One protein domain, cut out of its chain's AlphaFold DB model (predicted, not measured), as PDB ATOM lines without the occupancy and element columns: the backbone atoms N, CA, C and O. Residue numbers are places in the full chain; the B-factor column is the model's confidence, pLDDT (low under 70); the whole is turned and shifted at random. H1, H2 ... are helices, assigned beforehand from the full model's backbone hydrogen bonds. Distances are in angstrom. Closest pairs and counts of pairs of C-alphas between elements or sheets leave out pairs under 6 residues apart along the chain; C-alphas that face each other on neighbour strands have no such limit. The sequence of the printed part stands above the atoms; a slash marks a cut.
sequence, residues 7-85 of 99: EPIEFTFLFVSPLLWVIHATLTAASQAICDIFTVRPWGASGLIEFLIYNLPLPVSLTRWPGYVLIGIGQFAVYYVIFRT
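This is residues 7 to 85 of the 99 residues of the protein "PTS system protein" of Klebsiella pneumoniae subsp. rhinoscleromatis (UniProt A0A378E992). Two long helices, H2 and H5, run side by side in opposite directions and make the long axis of an elongated model. Two short helices lie on the same side of this pair, near its two ends, with an open space between them: H1 at the end where H2 begins, and H3 at the end where H5 begins, with the very short H4 also at that end. The printed part has 79 residues with five named helices, in the order H1, H2, H3, H4, H5, and no named strand; the class is all helix. It is only just loose, close to compact, with a radius of gyration of the C-alphas of 14.2 A, and it spans 43 by 23 by 18 A.

H2, residues 18 to 37, measures 28.7 A from its first to its last C-alpha, starting with C-alpha 18 at (17.097, 25.893, -16.524). H5, residues 65 to 84, measures 28.1 A and ends with C-alpha 84 at (21.956, 13.552, -27.170). H1 is residues 7 to 14, 9.5 A long, and begins with C-alpha 7 at (23.236, 18.036, -6.163). H3 is residues 48 to 55, 10.3 A long, and H4 is residues 60 to 63, 5.6 A long.

H2 and H5 touch at a shallow tilt of 23 degrees and run opposite ways. Their closest C-alphas, those of Cys 35 and Tyr 68, are 6.8 A apart; H2 touches H5 with residues 27 to 35 alone, and H5 touches H2 with residues 67 to 75 alone. H1 touches H2 at a steep tilt of 55 degrees, opposite ways; the closest C-alphas are those of Leu 14 and Trp 21, 5.5 A apart. H3 touches no helix but is close to H5, not clearly touching, with the C-alphas of Asn 55 and Trp 65 6.4 A apart. H4 is close to H3 but not clearly touching, with the C-alphas of Asn 55 and Thr 63 6.6 A apart. H1 is apart from H3, H4 and H5, and H2 is apart from H3 and H4. In H2, H3 and H5 every O i to N i+4 pair is within hydrogen-bond range; in H1 2 of 4 are, and H4 is too short for such a pair.

The C-alphas farthest apart, those of Val 16 and Pro 59, are 42.9 A from each other. The printed part, residues 7 to 85, has no cut. The links H1 to H2, H3 to H4 and H4 to H5 are tight, and the link H2 to H3, with 10 residues between them, is short. The mean pLDDT of the printed part is 91.7, and no printed residue is under 70.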
ATOM      1  N   GLU A   7      22.766  16.644  -6.059       94.38
ATOM      2  CA  GLU A   7      23.236  18.036  -6.163       94.38
ATOM      3  C   GLU A   7      24.488  18.218  -7.043       94.38
ATOM      4  O   GLU A   7      24.465  19.087  -7.917       94.38
ATOM      5  N   PRO A   8      25.560  17.398  -6.924       91.25
ATOM      6  CA  PRO A   8      26.762  17.594  -7.731       91.25
ATOM      7  C   PRO A   8      26.513  17.445  -9.230       91.25
ATOM      8  O   PRO A   8      27.196  18.090 -10.017       91.25
ATOM      9  N   ILE A   9      25.563  16.594  -9.632       91.12
ATOM     10  CA  ILE A   9      25.204  16.412 -11.042       91.12
ATOM     11  C   ILE A   9      24.197  17.476 -11.470       91.12
ATOM     12  O   ILE A   9      24.367  18.063 -12.535       91.12
ATOM     13  N   GLU A  10      23.192  17.777 -10.653       92.50
ATOM     14  CA  GLU A  10      22.187  18.795 -10.978       92.50
ATOM     15  C   GLU A  10      22.815  20.177 -11.162       92.50
ATOM     16  O   GLU A  10      22.494  20.875 -12.122       92.50
ATOM     17  N   PHE A  11      23.792  20.548 -10.334       94.00
ATOM     18  CA  PHE A  11      24.482  21.834 -10.452       94.00
ATOM     19  C   PHE A  11      25.282  21.988 -11.752       94.00
ATOM     20  O   PHE A  11      25.536  23.118 -12.163       94.00
ATOM     21  N   THR A  12      25.620  20.893 -12.448       91.88
ATOM     22  CA  THR A  12      26.308  20.972 -13.750       91.88
ATOM     23  C   THR A  12      25.437  21.546 -14.867       91.88
ATOM     24  O   THR A  12      25.979  22.073 -15.836       91.88
ATOM     25  N   PHE A  13      24.106  21.480 -14.743       90.12
ATOM     26  CA  PHE A  13      23.186  21.965 -15.776       90.12
ATOM     27  C   PHE A  13      22.080  22.888 -15.259       90.12
ATOM     28  O   PHE A  13      21.549  23.657 -16.054       90.12
ATOM     29  N   LEU A  14      21.777  22.884 -13.956       92.75
ATOM     30  CA  LEU A  14      20.765  23.740 -13.323       92.75
ATOM     31  C   LEU A  14      20.932  25.217 -13.707       92.75
ATOM     32  O   LEU A  14      19.961  25.880 -14.061       92.75
ATOM     33  N   PHE A  15      22.170  25.719 -13.669       91.81
ATOM     34  CA  PHE A  15      22.483  27.118 -13.976       91.81
ATOM     35  C   PHE A  15      22.790  27.371 -15.457       91.81
ATOM     36  O   PHE A  15      22.734  28.511 -15.906       91.81
ATOM     37  N   VAL A  16      23.117  26.320 -16.213       92.38
ATOM     38  CA  VAL A  16      23.486  26.419 -17.635       92.38
ATOM     39  C   VAL A  16      22.245  26.380 -18.524       92.38
ATOM     40  O   VAL A  16      22.133  27.152 -19.470       92.38
ATOM     41  N   SER A  17      21.299  25.489 -18.222       92.12
ATOM     42  CA  SER A  17      20.039  25.344 -18.945       92.12
ATOM     43  C   SER A  17      18.905  25.029 -17.964       92.12
ATOM     44  O   SER A  17      18.594  23.860 -17.714       92.12
ATOM     45  N   PRO A  18      18.242  26.067 -17.418       89.81
ATOM     46  CA  PRO A  18      17.097  25.893 -16.524       89.81
ATOM     47  C   PRO A  18      15.965  25.064 -17.151       89.81
ATOM     48  O   PRO A  18      15.291  24.305 -16.457       89.81
ATOM     49  N   LEU A  19      15.786  25.149 -18.476       91.19
ATOM     50  CA  LEU A  19      14.820  24.329 -19.212       91.19
ATOM     51  C   LEU A  19      15.154  22.834 -19.116       91.19
ATOM     52  O   LEU A  19      14.273  22.020 -18.847       91.19
ATOM     53  N   LEU A  20      16.427  22.473 -19.297       90.38
ATOM     54  CA  LEU A  20      16.882  21.089 -19.176       90.38
ATOM     55  C   LEU A  20      16.641  20.551 -17.759       90.38
ATOM     56  O   LEU A  20      16.300  19.380 -17.591       90.38
ATOM     57  N   TRP A  21      16.741  21.418 -16.750       92.50
ATOM     58  CA  TRP A  21      16.407  21.066 -15.377       92.50
ATOM     59  C   TRP A  21      14.918  20.824 -15.137       92.50
ATOM     60  O   TRP A  21      14.564  19.837 -14.493       92.50
ATOM     61  N   VAL A  22      14.029  21.619 -15.732       94.31
ATOM     62  CA  VAL A  22      12.581  21.348 -15.675       94.31
ATOM     63  C   VAL A  22      12.235  20.015 -16.348       94.31
ATOM     64  O   VAL A  22      11.427  19.244 -15.822       94.31
ATOM     65  N   ILE A  23      12.872  19.703 -17.482       93.31
ATOM     66  CA  ILE A  23      12.705  18.409 -18.159       93.31
ATOM     67  C   ILE A  23      13.176  17.273 -17.246       93.31
ATOM     68  O   ILE A  23      12.440  16.307 -17.053       93.31
ATOM     69  N   HIS A  24      14.355  17.402 -16.635       92.88
ATOM     70  CA  HIS A  24      14.872  16.439 -15.662       92.88
ATOM     71  C   HIS A  24      13.888  16.204 -14.505       92.88
ATOM     72  O   HIS A  24      13.503  15.064 -14.249       92.88
ATOM     73  N   ALA A  25      13.403  17.267 -13.856       94.44
ATOM     74  CA  ALA A  25      12.441  17.164 -12.760       94.44
ATOM     75  C   ALA A  25      11.145  16.449 -13.189       94.44
ATOM     76  O   ALA A  25      10.632  15.587 -12.472       94.44
ATOM     77  N   THR A  26      10.651  16.749 -14.394       96.25
ATOM     78  CA  THR A  26       9.447  16.120 -14.960       96.25
ATOM     79  C   THR A  26       9.659  14.631 -15.228       96.25
ATOM     80  O   THR A  26       8.805  13.815 -14.885       96.25
ATOM     81  N   LEU A  27      10.800  14.253 -15.806       94.88
ATOM     82  CA  LEU A  27      11.148  12.852 -16.060       94.88
ATOM     83  C   LEU A  27      11.295  12.063 -14.756       94.88
ATOM     84  O   LEU A  27      10.804  10.939 -14.665       94.88
ATOM     85  N   THR A  28      11.916  12.664 -13.739       94.19
ATOM     86  CA  THR A  28      12.044  12.072 -12.403       94.19
ATOM     87  C   THR A  28      10.667  11.823 -11.779       94.19
ATOM     88  O   THR A  28      10.394  10.714 -11.316       94.19
ATOM     89  N   ALA A  29       9.758  12.800 -11.838       95.62
ATOM     90  CA  ALA A  29       8.385  12.635 -11.357       95.62
ATOM     91  C   ALA A  29       7.607  11.569 -12.150       95.62
ATOM     92  O   ALA A  29       6.903  10.748 -11.562       95.62
ATOM     93  N   ALA A  30       7.760  11.537 -13.477       96.06
ATOM     94  CA  ALA A  30       7.102  10.556 -14.336       96.06
ATOM     95  C   ALA A  30       7.559   9.123 -14.029       96.06
ATOM     96  O   ALA A  30       6.734   8.220 -13.933       96.06
ATOM     97  N   SER A  31       8.857   8.907 -13.821       94.25
ATOM     98  CA  SER A  31       9.407   7.599 -13.451       94.25
ATOM     99  C   SER A  31       8.887   7.108 -12.101       94.25
ATOM    100  O   SER A  31       8.505   5.940 -11.970       94.25
ATOM    101  N   GLN A  32       8.767   8.014 -11.127       93.81
ATOM    102  CA  GLN A  32       8.159   7.697  -9.838       93.81
ATOM    103  C   GLN A  32       6.673   7.335  -9.990       93.81
ATOM    104  O   GLN A  32       6.232   6.315  -9.462       93.81
ATOM    105  N   ALA A  33       5.915   8.103 -10.779       95.50
ATOM    106  CA  ALA A  33       4.510   7.810 -11.057       95.50
ATOM    107  C   ALA A  33       4.326   6.455 -11.766       95.50
ATOM    108  O   ALA A  33       3.414   5.699 -11.436       95.50
ATOM    109  N   ILE A  34       5.213   6.110 -12.706       95.88
ATOM    110  CA  ILE A  34       5.223   4.802 -13.374       95.88
ATOM    111  C   ILE A  34       5.465   3.683 -12.353       95.88
ATOM    112  O   ILE A  34       4.749   2.680 -12.373       95.88
ATOM    113  N   CYS A  35       6.421   3.849 -11.433       95.12
ATOM    114  CA  CYS A  35       6.641   2.880 -10.358       95.12
ATOM    115  C   CYS A  35       5.367   2.666  -9.526       95.12
ATOM    116  O   CYS A  35       4.981   1.519  -9.288       95.12
ATOM    117  N   ASP A  36       4.672   3.744  -9.158       93.94
ATOM    118  CA  ASP A  36       3.433   3.672  -8.382       93.94
ATOM    119  C   ASP A  36       2.300   2.966  -9.140       93.94
ATOM    120  O   ASP A  36       1.643   2.089  -8.573       93.94
ATOM    121  N   ILE A  37       2.119   3.266 -10.432       96.19
ATOM    122  CA  ILE A  37       1.124   2.613 -11.301       96.19
ATOM    123  C   ILE A  37       1.358   1.099 -11.364       96.19
ATOM    124  O   ILE A  37       0.416   0.314 -11.254       96.19
ATOM    125  N   PHE A  38       2.615   0.664 -11.485       94.44
ATOM    126  CA  PHE A  38       2.971  -0.759 -11.535       94.44
ATOM    127  C   PHE A  38       3.165  -1.401 -10.152       94.44
ATOM    128  O   PHE A  38       3.540  -2.574 -10.058       94.44
ATOM    129  N   THR A  39       2.874  -0.665  -9.071       94.00
ATOM    130  CA  THR A  39       3.045  -1.111  -7.677       94.00
ATOM    131  C   THR A  39       4.478  -1.575  -7.375       94.00
ATOM    132  O   THR A  39       4.707  -2.485  -6.580       94.00
ATOM    133  N   VAL A  40       5.463  -0.969  -8.033       94.44
ATOM    134  CA  VAL A  40       6.889  -1.237  -7.849       94.44
ATOM    135  C   VAL A  40       7.397  -0.338  -6.727       94.44
ATOM    136  O   VAL A  40       7.480   0.874  -6.890       94.44
ATOM    137  N   ARG A  41       7.703  -0.927  -5.565       89.00
ATOM    138  CA  ARG A  41       8.044  -0.194  -4.333       89.00
ATOM    139  C   ARG A  41       9.373  -0.677  -3.739       89.00
ATOM    140  O   ARG A  41       9.383  -1.300  -2.675       89.00
ATOM    141  N   PRO A  42      10.499  -0.448  -4.430       90.06
ATOM    142  CA  PRO A  42      11.813  -0.785  -3.916       90.06
ATOM    143  C   PRO A  42      12.305   0.270  -2.929       90.06
ATOM    144  O   PRO A  42      11.872   1.421  -2.931       90.06
ATOM    145  N   TRP A  43      13.279  -0.118  -2.123       86.31
ATOM    146  CA  TRP A  43      14.022   0.804  -1.268       86.31
ATOM    147  C   TRP A  43      15.271   1.254  -2.010       86.31
ATOM    148  O   TRP A  43      16.187   0.462  -2.130       86.31
ATOM    149  N   GLY A  44      15.322   2.449  -2.587       85.25
ATOM    150  CA  GLY A  44      16.508   2.872  -3.350       85.25
ATOM    151  C   GLY A  44      16.600   4.366  -3.617       85.25
ATOM    152  O   GLY A  44      17.372   4.781  -4.484       85.25
ATOM    153  N   ALA A  45      15.811   5.166  -2.901       80.88
ATOM    154  CA  ALA A  45      15.813   6.618  -3.037       80.88
ATOM    155  C   ALA A  45      17.149   7.211  -2.561       80.88
ATOM    156  O   ALA A  45      17.641   8.174  -3.142       80.88
ATOM    157  N   SER A  46      17.796   6.572  -1.581       86.19
ATOM    158  CA  SER A  46      19.100   6.973  -1.041       86.19
ATOM    159  C   SER A  46      20.284   6.419  -1.849       86.19
ATOM    160  O   SER A  46      21.429   6.453  -1.401       86.19
ATOM    161  N   GLY A  47      20.044   5.893  -3.054       90.19
ATOM    162  CA  GLY A  47      21.082   5.430  -3.974       90.19
ATOM    163  C   GLY A  47      21.301   3.918  -4.005       90.19
ATOM    164  O   GLY A  47      20.555   3.121  -3.437       90.19
ATOM    165  N   LEU A  48      22.348   3.515  -4.730       91.44
ATOM    166  CA  LEU A  48      22.596   2.113  -5.069       91.44
ATOM    167  C   LEU A  48      22.900   1.237  -3.844       91.44
ATOM    168  O   LEU A  48      22.523   0.070  -3.830       91.44
ATOM    169  N   ILE A  49      23.564   1.778  -2.820       92.44
ATOM    170  CA  ILE A  49      23.907   1.002  -1.617       92.44
ATOM    171  C   ILE A  49      22.635   0.572  -0.872       92.44
ATOM    172  O   ILE A  49      22.476  -0.610  -0.577       92.44
ATOM    173  N   GLU A  50      21.710   1.507  -0.626       92.56
ATOM    174  CA  GLU A  50      20.400   1.210  -0.026       92.56
ATOM    175  C   GLU A  50      19.639   0.189  -0.881       92.56
ATOM    176  O   GLU A  50      19.142  -0.813  -0.364       92.56
ATOM    177  N   PHE A  51      19.646   0.391  -2.201       93.25
ATOM    178  CA  PHE A  51      19.004  -0.521  -3.137       93.25
ATOM    179  C   PHE A  51      19.479  -1.964  -2.999       93.25
ATOM    180  O   PHE A  51      18.655  -2.875  -2.884       93.25
ATOM    181  N   LEU A  52      20.790  -2.182  -2.983       92.88
ATOM    182  CA  LEU A  52      21.359  -3.522  -2.902       92.88
ATOM    183  C   LEU A  52      21.094  -4.171  -1.541       92.88
ATOM    184  O   LEU A  52      20.703  -5.336  -1.492       92.88
ATOM    185  N   ILE A  53      21.275  -3.421  -0.452       93.31
ATOM    186  CA  ILE A  53      21.156  -3.953   0.911       93.31
ATOM    187  C   ILE A  53      19.715  -4.346   1.233       93.31
ATOM    188  O   ILE A  53      19.505  -5.379   1.861       93.31
ATOM    189  N   TYR A  54      18.724  -3.563   0.802       90.62
ATOM    190  CA  TYR A  54      17.333  -3.830   1.161       90.62
ATOM    191  C   TYR A  54      16.598  -4.690   0.134       90.62
ATOM    192  O   TYR A  54      15.845  -5.573   0.528       90.62
ATOM    193  N   ASN A  55      16.810  -4.513  -1.173       90.56
ATOM    194  CA  ASN A  55      15.980  -5.214  -2.165       90.56
ATOM    195  C   ASN A  55      16.485  -6.604  -2.538       90.56
ATOM    196  O   ASN A  55      15.667  -7.453  -2.881       90.56
ATOM    197  N   LEU A  56      17.798  -6.839  -2.499       90.00
ATOM    198  CA  LEU A  56      18.371  -8.123  -2.896       90.00
ATOM    199  C   LEU A  56      18.058  -9.271  -1.914       90.00
ATOM    200  O   LEU A  56      17.754 -10.363  -2.395       90.00
ATOM    201  N   PRO A  57      18.088  -9.076  -0.577       92.06
ATOM    202  CA  PRO A  57      17.714 -10.138   0.360       92.06
ATOM    203  C   PRO A  57      16.197 -10.294   0.540       92.06
ATOM    204  O   PRO A  57      15.749 -11.328   1.036       92.06
ATOM    205  N   LEU A  58      15.393  -9.290   0.167       89.31
ATOM    206  CA  LEU A  58      13.936  -9.363   0.270       89.31
ATOM    207  C   LEU A  58      13.328 -10.178  -0.886       89.31
ATOM    208  O   LEU A  58      13.799 -10.107  -2.024       89.31
ATOM    209  N   PRO A  59      12.220 -10.905  -0.643       89.56
ATOM    210  CA  PRO A  59      11.456 -11.536  -1.710       89.56
ATOM    211  C   PRO A  59      11.039 -10.529  -2.788       89.56
ATOM    212  O   PRO A  59      10.439  -9.491  -2.498       89.56
ATOM    213  N   VAL A  60      11.284 -10.884  -4.052       90.44
ATOM    214  CA  VAL A  60      10.939 -10.058  -5.224       90.44
ATOM    215  C   VAL A  60       9.448  -9.699  -5.262       90.44
ATOM    216  O   VAL A  60       9.088  -8.633  -5.755       90.44
ATOM    217  N   SER A  61       8.573 -10.546  -4.718       89.44
ATOM    218  CA  SER A  61       7.131 -10.289  -4.640       89.44
ATOM    219  C   SER A  61       6.758  -9.078  -3.777       89.44
ATOM    220  O   SER A  61       5.698  -8.500  -4.004       89.44
ATOM    221  N   LEU A  62       7.606  -8.677  -2.823       88.44
ATOM    222  CA  LEU A  62       7.331  -7.555  -1.920       88.44
ATOM    223  C   LEU A  62       7.734  -6.213  -2.531       88.44
ATOM    224  O   LEU A  62       6.959  -5.262  -2.502       88.44
ATOM    225  N   THR A  63       8.941  -6.133  -3.090       89.62
ATOM    226  CA  THR A  63       9.514  -4.871  -3.590       89.62
ATOM    227  C   THR A  63       9.342  -4.696  -5.094       89.62
ATOM    228  O   THR A  63       9.326  -3.572  -5.596       89.62
ATOM    229  N   ARG A  64       9.219  -5.810  -5.831       92.94
ATOM    230  CA  ARG A  64       9.192  -5.865  -7.302       92.94
ATOM    231  C   ARG A  64      10.385  -5.130  -7.924       92.94
ATOM    232  O   ARG A  64      10.278  -4.575  -9.017       92.94
ATOM    233  N   TRP A  65      11.533  -5.157  -7.241       92.75
ATOM    234  CA  TRP A  65      12.741  -4.423  -7.617       92.75
ATOM    235  C   TRP A  65      13.249  -4.672  -9.050       92.75
ATOM    236  O   TRP A  65      13.804  -3.735  -9.623       92.75
ATOM    237  N   PRO A  66      13.042  -5.838  -9.706       94.12
ATOM    238  CA  PRO A  66      13.419  -5.978 -11.112       94.12
ATOM    239  C   PRO A  66      12.644  -5.021 -12.028       94.12
ATOM    240  O   PRO A  66      13.204  -4.491 -12.982       94.12
ATOM    241  N   GLY A  67      11.376  -4.732 -11.707       93.69
ATOM    242  CA  GLY A  67      10.575  -3.739 -12.424       93.69
ATOM    243  C   GLY A  67      11.162  -2.332 -12.310       93.69
ATOM    244  O   GLY A  67      11.173  -1.592 -13.287       93.69
ATOM    245  N   TYR A  68      11.736  -1.992 -11.156       92.94
ATOM    246  CA  TYR A  68      12.400  -0.706 -10.943       92.94
ATOM    247  C   TYR A  68      13.640  -0.550 -11.819       92.94
ATOM    248  O   TYR A  68      13.853   0.504 -12.411       92.94
ATOM    249  N   VAL A  69      14.426  -1.621 -11.965       93.25
ATOM    250  CA  VAL A  69      15.586  -1.633 -12.867       93.25
ATOM    251  C   VAL A  69      15.145  -1.445 -14.319       93.25
ATOM    252  O   VAL A  69      15.747  -0.648 -15.034       93.25
ATOM    253  N   LEU A  70      14.071  -2.113 -14.753       95.50
ATOM    254  CA  LEU A  70      13.525  -1.954 -16.108       95.50
ATOM    255  C   LEU A  70      13.047  -0.521 -16.376       95.50
ATOM    256  O   LEU A  70      13.378   0.050 -17.415       95.50
ATOM    257  N   ILE A  71      12.320   0.077 -15.428       94.62
ATOM    258  CA  ILE A  71      11.887   1.480 -15.507       94.62
ATOM    259  C   ILE A  71      13.110   2.405 -15.557       94.62
ATOM    260  O   ILE A  71      13.165   3.297 -16.399       94.62
ATOM    261  N   GLY A  72      14.129   2.149 -14.733       92.94
ATOM    262  CA  GLY A  72      15.384   2.900 -14.725       92.94
ATOM    263  C   GLY A  72      16.153   2.828 -16.049       92.94
ATOM    264  O   GLY A  72      16.676   3.844 -16.504       92.94
ATOM    265  N   ILE A  73      16.180   1.665 -16.709       95.44
ATOM    266  CA  ILE A  73      16.772   1.500 -18.048       95.44
ATOM    267  C   ILE A  73      15.983   2.305 -19.088       95.44
ATOM    268  O   ILE A  73      16.582   3.013 -19.899       95.44
ATOM    269  N   GLY A  74      14.648   2.240 -19.050       95.69
ATOM    270  CA  GLY A  74      13.793   3.041 -19.928       95.69
ATOM    271  C   GLY A  74      14.014   4.540 -19.726       95.69
ATOM    272  O   GLY A  74      14.227   5.277 -20.687       95.69
ATOM    273  N   GLN A  75      14.067   4.979 -18.469       94.25
ATOM    274  CA  GLN A  75      14.381   6.354 -18.102       94.25
ATOM    275  C   GLN A  75      15.766   6.765 -18.629       94.25
ATOM    276  O   GLN A  75      15.893   7.832 -19.221       94.25
ATOM    277  N   PHE A  76      16.795   5.927 -18.472       93.62
ATOM    278  CA  PHE A  76      18.134   6.197 -19.003       93.62
ATOM    279  C   PHE A  76      18.125   6.393 -20.524       93.62
ATOM    280  O   PHE A  76      18.751   7.329 -21.017       93.62
ATOM    281  N   ALA A  77      17.385   5.566 -21.267       94.69
ATOM    282  CA  ALA A  77      17.247   5.721 -22.714       94.69
ATOM    283  C   ALA A  77      16.571   7.053 -23.088       94.69
ATOM    284  O   ALA A  77      17.043   7.748 -23.987       94.69
ATOM    285  N   VAL A  78      15.515   7.446 -22.367       93.69
ATOM    286  CA  VAL A  78      14.831   8.735 -22.570       93.69
ATOM    287  C   VAL A  78      15.769   9.910 -22.275       93.69
ATOM    288  O   VAL A  78      15.885  10.814 -23.101       93.69
ATOM    289  N   TYR A  79      16.498   9.872 -21.154       90.69
ATOM    290  CA  TYR A  79      17.524  10.871 -20.838       90.69
ATOM    291  C   TYR A  79      18.591  10.942 -21.923       90.69
ATOM    292  O   TYR A  79      18.938  12.035 -22.359       90.69
ATOM    293  N   TYR A  80      19.086   9.794 -22.390       90.56
ATOM    294  CA  TYR A  80      20.083   9.753 -23.450       90.56
ATOM    295  C   TYR A  80      19.568  10.451 -24.703       90.56
ATOM    296  O   TYR A  80      20.257  11.322 -25.209       90.56
ATOM    297  N   VAL A  81      18.355  10.147 -25.172       91.81
ATOM    298  CA  VAL A  81      17.787  10.798 -26.364       91.81
ATOM    299  C   VAL A  81      17.652  12.307 -26.160       91.81
ATOM    300  O   VAL A  81      18.088  13.070 -27.018       91.81
ATOM    301  N   ILE A  82      17.126  12.758 -25.023       86.56
ATOM    302  CA  ILE A  82      16.917  14.190 -24.752       86.56
ATOM    303  C   ILE A  82      18.243  14.955 -24.681       86.56
ATOM    304  O   ILE A  82      18.358  16.032 -25.252       86.56
ATOM    305  N   PHE A  83      19.256  14.399 -24.016       79.06
ATOM    306  CA  PHE A  83      20.565  15.046 -23.881       79.06
ATOM    307  C   PHE A  83      21.433  14.898 -25.140       79.06
ATOM    308  O   PHE A  83      22.303  15.729 -25.393       79.06
ATOM    309  N   ARG A  84      21.227  13.835 -25.926       81.19
ATOM    310  CA  ARG A  84      21.956  13.552 -27.170       81.19
ATOM    311  C   ARG A  84      21.460  14.391 -28.327       81.19
ATOM    312  O   ARG A  84      22.274  14.683 -29.192       81.19
ATOM    313  N   THR A  85      20.165  14.694 -28.379       75.88
ATOM    314  CA  THR A  85      19.555  15.474 -29.458       75.88
ATOM    315  C   THR A  85      19.684  16.942 -29.072       75.88
ATOM    316  O   THR A  85      18.875  17.417 -28.274       75.88
TER     317      THR A  85